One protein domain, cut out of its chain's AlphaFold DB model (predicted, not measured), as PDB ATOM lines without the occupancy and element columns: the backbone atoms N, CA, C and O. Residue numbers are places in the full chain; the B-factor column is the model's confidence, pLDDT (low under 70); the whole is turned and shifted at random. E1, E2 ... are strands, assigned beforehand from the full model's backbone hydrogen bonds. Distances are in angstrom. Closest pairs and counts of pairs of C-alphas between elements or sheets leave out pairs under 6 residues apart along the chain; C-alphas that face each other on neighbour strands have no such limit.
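What this domain is: This is residues 142 to 214 of the 267 residues of the protein "ResB domain-containing protein" of Dehalobacter sp. 12DCB1 (UniProt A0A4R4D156). Two strongly twisted sheets of four strands lie face to face as a small sandwich, the strands of the one at 35 degrees to those of the other. One sheet is made of the two hairpins E1 with E2 and E7 with E8; the other is the meander E3 E4 E5 E6, each strand the antiparallel neighbour of the one before. The printed part has 73 residues, with eight named strands, E1 to E8 along the chain, and no named helix; the class is all strand. The sheets have the orders E2 E1 E8 E7 and E3 E4 E5 E6, both antiparallel throughout. The whole is compact, with a radius of gyration of the C-alphas of 11.5 A and spans of 32 by 26 by 18 A.

How they stand to each other: E1, residues 142 to 145, and E2, residues 148 to 155, form an antiparallel hairpin, with N 143 and O 150 2.7 A apart, within hydrogen-bond range. At the link from E2 to E3, residues 160 to 163, the chain changes sheets; the closest C-alphas of these two strands, those of Leu 154 and Val 160, are 7.0 A apart. E3 forms a hairpin with E4, residues 166 to 173, where N 160 and O 168 are 2.8 A apart. E4 and E5, residues 176 to 183, form the next hairpin, with N 169 and O 180 2.9 A apart. E5 and E6, residues 186 to 192, form another, with N 179 and O 191 2.8 A apart. The chain then changes back to the first sheet at E7, residues 198 to 200; the closest C-alphas of E6 and E7, those of Phe 191 and Ile 199, are 7.3 A apart. E7 forms a hairpin with E8, residues 205 to 214, where N 199 and O 207 are 2.7 A apart. E8 is also the antiparallel neighbour of E1, with N 142 and O 208 2.8 A apart. E1 and E5 are apart, and so are E6 and E8.

Where its parts are: E1 begins at C-alpha 142, (4.291, 27.760, 30.447). From first to last C-alpha, E2 is 21.9 A long, E4 22.1 A, E5 22.9 A and E6 18.8 A; E1, E3 and E7 are shorter. E4 begins at C-alpha 166, (7.975, 14.113, 38.964). E8, the longest strand with 10 residues, measures 25.6 A, bends by 59 degrees at residue 210 and ends at C-alpha 214, (16.155, 25.297, 17.492).

The domain as a whole: The two C-alphas farthest apart, those of Gly 147 and Asp 174, are 34.5 A apart. The printed part has no cut, and the seven links between its strands are tight. The mean pLDDT of the printed part is 89.4, and no printed residue is under 70.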
ATOM      1  N   ASP A 142       4.736  27.021  29.266       93.00
ATOM      2  CA  ASP A 142       4.291  27.760  30.447       93.00
ATOM      3  C   ASP A 142       4.024  26.758  31.574       93.00
ATOM      4  O   ASP A 142       3.183  25.866  31.439       93.00
ATOM      5  N   LEU A 143       4.743  26.903  32.680       92.00
ATOM      6  CA  LEU A 143       4.562  26.166  33.919       92.00
ATOM      7  C   LEU A 143       3.665  26.975  34.854       92.00
ATOM      8  O   LEU A 143       4.023  28.069  35.284       92.00
ATOM      9  N   GLU A 144       2.526  26.403  35.215       92.50
ATOM     10  CA  GLU A 144       1.660  26.904  36.276       92.50
ATOM     11  C   GLU A 144       1.798  25.989  37.494       92.50
ATOM     12  O   GLU A 144       1.443  24.811  37.421       92.50
ATOM     13  N   ASN A 145       2.328  26.520  38.601       89.38
ATOM     14  CA  ASN A 145       2.444  25.818  39.878       89.38
ATOM     15  C   ASN A 145       1.782  26.628  40.997       89.38
ATOM     16  O   ASN A 145       2.310  27.660  41.408       89.38
ATOM     17  N   THR A 146       0.637  26.158  41.503       82.31
ATOM     18  CA  THR A 146      -0.078  26.792  42.632       82.31
ATOM     19  C   THR A 146      -0.294  28.307  42.428       82.31
ATOM     20  O   THR A 146      -0.080  29.119  43.324       82.31
ATOM     21  N   GLY A 147      -0.664  28.714  41.206       77.19
ATOM     22  CA  GLY A 147      -0.897  30.121  40.840       77.19
ATOM     23  C   GLY A 147       0.356  30.932  40.477       77.19
ATOM     24  O   GLY A 147       0.235  32.102  40.113       77.19
ATOM     25  N   LYS A 148       1.556  30.340  40.534       85.25
ATOM     26  CA  LYS A 148       2.783  30.935  39.989       85.25
ATOM     27  C   LYS A 148       2.956  30.511  38.531       85.25
ATOM     28  O   LYS A 148       2.918  29.317  38.244       85.25
ATOM     29  N   TYR A 149       3.179  31.477  37.642       87.50
ATOM     30  CA  TYR A 149       3.439  31.244  36.220       87.50
ATOM     31  C   TYR A 149       4.916  31.488  35.906       87.50
ATOM     32  O   TYR A 149       5.441  32.563  36.194       87.50
ATOM     33  N   GLU A 150       5.577  30.499  35.311       91.25
ATOM     34  CA  GLU A 150       6.973  30.567  34.876       91.25
ATOM     35  C   GLU A 150       7.117  29.976  33.473       91.25
ATOM     36  O   GLU A 150       6.371  29.080  33.090       91.25
ATOM     37  N   THR A 151       8.093  30.446  32.702       90.25
ATOM     38  CA  THR A 151       8.455  29.805  31.434       90.25
ATOM     39  C   THR A 151       9.508  28.738  31.697       90.25
ATOM     40  O   THR A 151      10.573  29.021  32.246       90.25
ATOM     41  N   LEU A 152       9.214  27.511  31.287       91.81
ATOM     42  CA  LEU A 152      10.083  26.354  31.384       91.81
ATOM     43  C   LEU A 152      10.580  25.970  29.989       91.81
ATOM     44  O   LEU A 152       9.790  25.801  29.065       91.81
ATOM     45  N   ASN A 153      11.891  25.793  29.858       91.50
ATOM     46  CA  ASN A 153      12.522  25.316  28.633       91.50
ATOM     47  C   ASN A 153      12.946  23.861  28.824       91.50
ATOM     48  O   ASN A 153      13.710  23.555  29.739       91.50
ATOM     49  N   LEU A 154      12.430  22.977  27.975       92.19
ATOM     50  CA  LEU A 154      12.703  21.545  28.020       92.19
ATOM     51  C   LEU A 154      13.485  21.125  26.768       92.19
ATOM     52  O   LEU A 154      12.958  21.283  25.665       92.19
ATOM     53  N   PRO A 155      14.718  20.615  26.903       92.00
ATOM     54  CA  PRO A 155      15.450  20.059  25.776       92.00
ATOM     55  C   PRO A 155      14.891  18.692  25.364       92.00
ATOM     56  O   PRO A 155      14.328  17.965  26.186       92.00
ATOM     57  N   ASP A 156      15.087  18.341  24.094       91.62
ATOM     58  CA  ASP A 156      14.809  16.996  23.580       91.62
ATOM     59  C   ASP A 156      15.628  15.916  24.305       91.62
ATOM     60  O   ASP A 156      16.783  16.132  24.691       91.62
ATOM     61  N   ASP A 157      15.001  14.749  24.487       89.50
ATOM     62  CA  ASP A 157      15.573  13.494  24.998       89.50
ATOM     63  C   ASP A 157      16.364  13.652  26.312       89.50
ATOM     64  O   ASP A 157      17.305  12.915  26.614       89.50
ATOM     65  N   THR A 158      16.000  14.668  27.098       90.81
ATOM     66  CA  THR A 158      16.635  14.992  28.371       90.81
ATOM     67  C   THR A 158      15.569  15.047  29.462       90.81
ATOM     68  O   THR A 158      14.733  15.956  29.461       90.81
ATOM     69  N   PRO A 159      15.585  14.115  30.431       91.44
ATOM     70  CA  PRO A 159      14.667  14.161  31.558       91.44
ATOM     71  C   PRO A 159      14.901  15.410  32.415       91.44
ATOM     72  O   PRO A 159      15.995  15.630  32.936       91.44
ATOM     73  N   VAL A 160      13.854  16.208  32.615       93.12
ATOM     74  CA  VAL A 160      13.865  17.389  33.482       93.12
ATOM     75  C   VAL A 160      13.005  17.128  34.711       93.12
ATOM     76  O   VAL A 160      11.829  16.769  34.620       93.12
ATOM     77  N   GLN A 161      13.598  17.316  35.888       91.62
ATOM     78  CA  GLN A 161      12.918  17.141  37.165       91.62
ATOM     79  C   GLN A 161      12.069  18.381  37.491       91.62
ATOM     80  O   GLN A 161      12.607  19.471  37.659       91.62
ATOM     81  N   LEU A 162      10.748  18.216  37.616       88.75
ATOM     82  CA  LEU A 162       9.820  19.295  37.993       88.75
ATOM     83  C   LEU A 162       9.583  19.355  39.506       88.75
ATOM     84  O   LEU A 162       9.349  20.419  40.072       88.75
ATOM     85  N   SER A 163       9.611  18.202  40.172       86.62
ATOM     86  CA  SER A 163       9.469  18.077  41.626       86.62
ATOM     87  C   SER A 163      10.206  16.834  42.121       86.62
ATOM     88  O   SER A 163      10.649  16.032  41.309       86.62
ATOM     89  N   LYS A 164      10.305  16.611  43.439       86.31
ATOM     90  CA  LYS A 164      11.036  15.463  44.024       86.31
ATOM     91  C   LYS A 164      10.676  14.104  43.402       86.31
ATOM     92  O   LYS A 164      11.541  13.243  43.303       86.31
ATOM     93  N   ASN A 165       9.425  13.936  42.970       89.81
ATOM     94  CA  ASN A 165       8.932  12.677  42.417       89.81
ATOM     95  C   ASN A 165       8.535  12.774  40.943       89.81
ATOM     96  O   ASN A 165       8.254  11.741  40.359       89.81
ATOM     97  N   ILE A 166       8.479  13.959  40.333       91.12
ATOM     98  CA  ILE A 166       7.975  14.113  38.964       91.12
ATOM     99  C   ILE A 166       9.085  14.605  38.050       91.12
ATOM    100  O   ILE A 166       9.622  15.693  38.265       91.12
ATOM    101  N   SER A 167       9.366  13.834  37.005       93.06
ATOM    102  CA  SER A 167      10.179  14.266  35.872       93.06
ATOM    103  C   SER A 167       9.404  14.139  34.569       93.06
ATOM    104  O   SER A 167       8.452  13.360  34.449       93.06
ATOM    105  N   VAL A 168       9.789  14.958  33.600       93.94
ATOM    106  CA  VAL A 168       9.230  14.940  32.253       93.94
ATOM    107  C   VAL A 168      10.348  14.881  31.233       93.94
ATOM    108  O   VAL A 168      11.425  15.423  31.457       93.94
ATOM    109  N   GLU A 169      10.086  14.232  30.114       94.25
ATOM    110  CA  GLU A 169      11.026  14.097  29.007       94.25
ATOM    111  C   GLU A 169      10.266  14.283  27.699       94.25
ATOM    112  O   GLU A 169       9.141  13.793  27.556       94.25
ATOM    113  N   ILE A 170      10.863  14.997  26.750       93.75
ATOM    114  CA  ILE A 170      10.292  15.180  25.418       93.75
ATOM    115  C   ILE A 170      11.025  14.262  24.459       93.75
ATOM    116  O   ILE A 170      12.245  14.205  24.475       93.75
ATOM    117  N   SER A 171      10.268  13.557  23.626       92.12
ATOM    118  CA  SER A 171      10.815  12.736  22.546       92.12
ATOM    119  C   SER A 171      10.084  13.039  21.248       92.12
ATOM    120  O   SER A 171       8.867  13.265  21.234       92.12
ATOM    121  N   LYS A 172      10.820  13.028  20.139       89.75
ATOM    122  CA  LYS A 172      10.240  13.151  18.803       89.75
ATOM    123  C   LYS A 172       9.748  11.787  18.320       89.75
ATOM    124  O   LYS A 172      10.467  10.795  18.372       89.75
ATOM    125  N   THR A 173       8.520  11.744  17.819       87.56
ATOM    126  CA  THR A 173       7.904  10.560  17.202       87.56
ATOM    127  C   THR A 173       7.383  10.901  15.807       87.56
ATOM    128  O   THR A 173       7.293  12.080  15.455       87.56
ATOM    129  N   ASP A 174       6.989   9.893  15.026       85.81
ATOM    130  CA  ASP A 174       6.391  10.089  13.693       85.81
ATOM    131  C   ASP A 174       5.131  10.973  13.738       85.81
ATOM    132  O   ASP A 174       4.853  11.726  12.807       85.81
ATOM    133  N   SER A 175       4.398  10.931  14.854       81.38
ATOM    134  CA  SER A 175       3.179  11.717  15.088       81.38
ATOM    135  C   SER A 175       3.443  13.122  15.649       81.38
ATOM    136  O   SER A 175       2.492  13.854  15.922       81.38
ATOM    137  N   GLY A 176       4.708  13.503  15.855       86.88
ATOM    138  CA  GLY A 176       5.112  14.765  16.480       86.88
ATOM    139  C   GLY A 176       5.818  14.579  17.825       86.88
ATOM    140  O   GLY A 176       6.297  13.494  18.160       86.88
ATOM    141  N   TYR A 177       5.912  15.659  18.598       90.56
ATOM    142  CA  TYR A 177       6.581  15.660  19.899       90.56
ATOM    143  C   TYR A 177       5.683  15.080  20.991       90.56
ATOM    144  O   TYR A 177       4.505  15.425  21.096       90.56
ATOM    145  N   MET A 178       6.248  14.208  21.821       92.56
ATOM    146  CA  MET A 178       5.554  13.550  22.920       92.56
ATOM    147  C   MET A 178       6.224  13.887  24.251       92.56
ATOM    148  O   MET A 178       7.417  13.645  24.420       92.56
ATOM    149  N   LEU A 179       5.438  14.355  25.219       92.94
ATOM    150  CA  LEU A 179       5.867  14.539  26.602       92.94
ATOM    151  C   LEU A 179       5.616  13.251  27.386       92.94
ATOM    152  O   LEU A 179       4.463  12.881  27.601       92.94
ATOM    153  N   SER A 180       6.668  12.583  27.841       93.25
ATOM    154  CA  SER A 180       6.587  11.436  28.748       93.25
ATOM    155  C   SER A 180       6.712  11.921  30.193       93.25
ATOM    156  O   SER A 180       7.614  12.688  30.517       93.25
ATOM    157  N   LYS A 181       5.799  11.494  31.067       93.88
ATOM    158  CA  LYS A 181       5.797  11.811  32.499       93.88
ATOM    159  C   LYS A 181       6.286  10.602  33.285       93.88
ATOM    160  O   LYS A 181       5.730   9.509  33.152       93.88
ATOM    161  N   HIS A 182       7.227  10.817  34.193       92.81
ATOM    162  CA  HIS A 182       7.695   9.820  35.147       92.81
ATOM    163  C   HIS A 182       7.367  10.264  36.574       92.81
ATOM    164  O   HIS A 182       7.598  11.413  36.949       92.81
ATOM    165  N   GLU A 183       6.819   9.351  37.371       91.44
ATOM    166  CA  GLU A 183       6.450   9.558  38.768       91.44
ATOM    167  C   GLU A 183       7.194   8.548  39.650       91.44
ATOM    168  O   GLU A 183       7.128   7.343  39.425       91.44
ATOM    169  N   ALA A 184       7.975   9.042  40.612       88.69
ATOM    170  CA  ALA A 184       8.929   8.272  41.412       88.69
ATOM    171  C   ALA A 184       9.878   7.396  40.560       88.69
ATOM    172  O   ALA A 184      10.226   6.281  40.940       88.69
ATOM    173  N   GLY A 185      10.280   7.900  39.386       84.94
ATOM    174  CA  GLY A 185      11.129   7.185  38.423       84.94
ATOM    175  C   GLY A 185      10.387   6.178  37.537       84.94
ATOM    176  O   GLY A 185      10.985   5.612  36.625       84.94
ATOM    177  N   ILE A 186       9.085   5.978  37.745       88.75
ATOM    178  CA  ILE A 186       8.261   5.039  36.982       88.75
ATOM    179  C   ILE A 186       7.496   5.807  35.906       88.75
ATOM    180  O   ILE A 186       6.891   6.841  36.178       88.75
ATOM    181  N   TYR A 187       7.505   5.305  34.673       90.38
ATOM    182  CA  TYR A 187       6.703   5.880  33.596       90.38
ATOM    183  C   TYR A 187       5.213   5.886  33.977       90.38
ATOM    184  O   TYR A 187       4.648   4.859  34.343       90.38
ATOM    185  N   SER A 188       4.586   7.057  33.886       88.31
ATOM    186  CA  SER A 188       3.222   7.307  34.374       88.31
ATOM    187  C   SER A 188       2.263   7.806  33.289       88.31
ATOM    188  O   SER A 188       1.056   7.856  33.513       88.31
ATOM    189  N   GLY A 189       2.769   8.151  32.101       89.44
ATOM    190  CA  GLY A 189       1.940   8.554  30.966       89.44
ATOM    191  C   GLY A 189       2.722   9.285  29.883       89.44
ATOM    192  O   GLY A 189       3.860   9.703  30.096       89.44
ATOM    193  N   ARG A 190       2.094   9.458  28.718       90.75
ATOM    194  CA  ARG A 190       2.642  10.230  27.602       90.75
ATOM    195  C   ARG A 190       1.550  11.062  26.944       90.75
ATOM    196  O   ARG A 190       0.431  10.588  26.765       90.75
ATOM    197  N   PHE A 191       1.894  12.288  26.575       90.56
ATOM    198  CA  PHE A 191       0.973  13.282  26.041       90.56
ATOM    199  C   PHE A 191       1.511  13.820  24.720       90.56
ATOM    200  O   PHE A 191       2.682  14.185  24.632       90.56
ATOM    201  N   LEU A 192       0.659  13.880  23.699       89.94
ATOM    202  CA  LEU A 192       1.007  14.535  22.444       89.94
ATOM    203  C   LEU A 192       1.081  16.046  22.668       89.94
ATOM    204  O   LEU A 192       0.150  16.647  23.204       89.94
ATOM    205  N   MET A 193       2.189  16.654  22.259       87.81
ATOM    206  CA  MET A 193       2.416  18.083  22.407       87.81
ATOM    207  C   MET A 193       1.924  18.811  21.160       87.81
ATOM    208  O   MET A 193       2.578  18.795  20.118       87.81
ATOM    209  N   GLN A 194       0.774  19.475  21.275       86.25
ATOM    210  CA  GLN A 194       0.309  20.441  20.282       86.25
ATOM    211  C   GLN A 194       0.333  21.849  20.889       86.25
ATOM    212  O   GLN A 194       0.126  21.995  22.098       86.25
ATOM    213  N   PRO A 195       0.643  22.898  20.105       84.94
ATOM    214  CA  PRO A 195       0.660  24.264  20.620       84.94
ATOM    215  C   PRO A 195      -0.659  24.614  21.323       84.94
ATOM    216  O   PRO A 195      -1.741  24.413  20.775       84.94
ATOM    217  N   GLY A 196      -0.569  25.105  22.557       84.06
ATOM    218  CA  GLY A 196      -1.715  25.430  23.408       84.06
ATOM    219  C   GLY A 196      -2.295  24.258  24.210       84.06
ATOM    220  O   GLY A 196      -3.180  24.483  25.038       84.06
ATOM    221  N   THR A 197      -1.814  23.021  24.031       86.44
ATOM    222  CA  THR A 197      -2.249  21.884  24.858       86.44
ATOM    223  C   THR A 197      -1.816  22.085  26.307       86.44
ATOM    224  O   THR A 197      -0.631  22.262  26.593       86.44
ATOM    225  N   LYS A 198      -2.791  22.017  27.220       89.31
ATOM    226  CA  LYS A 198      -2.570  22.015  28.667       89.31
ATOM    227  C   LYS A 198      -2.443  20.580  29.164       89.31
ATOM    228  O   LYS A 198      -3.375  19.791  29.035       89.31
ATOM    229  N   ILE A 199      -1.301  20.254  29.749       88.56
ATOM    230  CA  ILE A 199      -0.967  18.941  30.286       88.56
ATOM    231  C   ILE A 199      -0.882  19.071  31.802       88.56
ATOM    232  O   ILE A 199       0.020  19.713  32.339       88.56
ATOM    233  N   LYS A 200      -1.828  18.453  32.507       87.75
ATOM    234  CA  LYS A 200      -1.816  18.414  33.968       87.75
ATOM    235  C   LYS A 200      -0.868  17.311  34.436       87.75
ATOM    236  O   LYS A 200      -1.186  16.129  34.322       87.75
ATOM    237  N   VAL A 201       0.309  17.694  34.927       85.44
ATOM    238  CA  VAL A 201       1.367  16.751  35.331       85.44
ATOM    239  C   VAL A 201       1.176  16.301  36.780       85.44
ATOM    240  O   VAL A 201       1.398  15.134  37.110       85.44
ATOM    241  N   SER A 202       0.713  17.207  37.641       82.75
ATOM    242  CA  SER A 202       0.332  16.931  39.030       82.75
ATOM    243  C   SER A 202      -0.927  17.733  39.402       82.75
ATOM    244  O   SER A 202      -1.375  18.559  38.603       82.75
ATOM    245  N   PRO A 203      -1.536  17.517  40.586       82.50
ATOM    246  CA  PRO A 203      -2.649  18.341  41.062       82.50
ATOM    247  C   PRO A 203      -2.361  19.845  40.989       82.50
ATOM    248  O   PRO A 203      -3.257  20.600  40.604       82.50
ATOM    249  N   ASP A 204      -1.107  20.218  41.253       85.38
ATOM    250  CA  ASP A 204      -0.650  21.599  41.398       85.38
ATOM    251  C   ASP A 204       0.129  22.117  40.182       85.38
ATOM    252  O   ASP A 204       0.285  23.327  40.052       85.38
ATOM    253  N   ILE A 205       0.609  21.224  39.300       88.81
ATOM    254  CA  ILE A 205       1.467  21.552  38.153       88.81
ATOM    255  C   ILE A 205       0.738  21.303  36.831       88.81
ATOM    256  O   ILE A 205       0.438  20.159  36.472       88.81
ATOM    257  N   THR A 206       0.549  22.375  36.062       91.88
ATOM    258  CA  THR A 206       0.056  22.327  34.680       91.88
ATOM    259  C   THR A 206       1.101  22.904  33.733       91.88
ATOM    260  O   THR A 206       1.651  23.971  33.984       91.88
ATOM    261  N   LEU A 207       1.372  22.195  32.638       92.12
ATOM    262  CA  LEU A 207       2.253  22.642  31.563       92.12
ATOM    263  C   LEU A 207       1.419  23.025  30.346       92.12
ATOM    264  O   LEU A 207       0.570  22.247  29.923       92.12
ATOM    265  N   THR A 208       1.669  24.187  29.756       93.31
ATOM    266  CA  THR A 208       1.062  24.583  28.480       93.31
ATOM    267  C   THR A 208       2.143  24.697  27.425       93.31
ATOM    268  O   THR A 208       3.042  25.525  27.549       93.31
ATOM    269  N   TYR A 209       2.060  23.885  26.377       92.75
ATOM    270  CA  TYR A 209       3.073  23.910  25.329       92.75
ATOM    271  C   TYR A 209       2.941  25.154  24.439       92.75
ATOM    272  O   TYR A 209       1.847  25.451  23.954       92.75
ATOM    273  N   LYS A 210       4.044  25.876  24.203       91.38
ATOM    274  CA  LYS A 210       4.060  27.102  23.386       91.38
ATOM    275  C   LYS A 210       4.606  26.830  21.992       91.38
ATOM    276  O   LYS A 210       3.862  26.922  21.018       91.38
ATOM    277  N   ARG A 211       5.904  26.534  21.895       89.88
ATOM    278  CA  ARG A 211       6.614  26.349  20.624       89.88
ATOM    279  C   ARG A 211       7.907  25.558  20.795       89.88
ATOM    280  O   ARG A 211       8.443  25.466  21.897       89.88
ATOM    281  N   THR A 212       8.411  25.045  19.677       90.69
ATOM    282  CA  THR A 212       9.779  24.538  19.555       90.69
ATOM    283  C   THR A 212      10.669  25.647  19.013       90.69
ATOM    284  O   THR A 212      10.313  26.291  18.028       90.69
ATOM    285  N   GLU A 213      11.845  25.820  19.597       88.69
ATOM    286  CA  GLU A 213      12.926  26.612  19.023       88.69
ATOM    287  C   GLU A 213      14.167  25.742  18.839       88.69
ATOM    288  O   GLU A 213      14.490  24.897  19.670       88.69
ATOM    289  N   LEU A 214      14.874  25.946  17.735       89.88
ATOM    290  CA  LEU A 214      16.155  25.297  17.492       89.88
ATOM    291  C   LEU A 214      17.254  26.052  18.250       89.88
ATOM    292  O   LEU A 214      17.207  27.278  18.336       89.88
TER     293      LEU A 214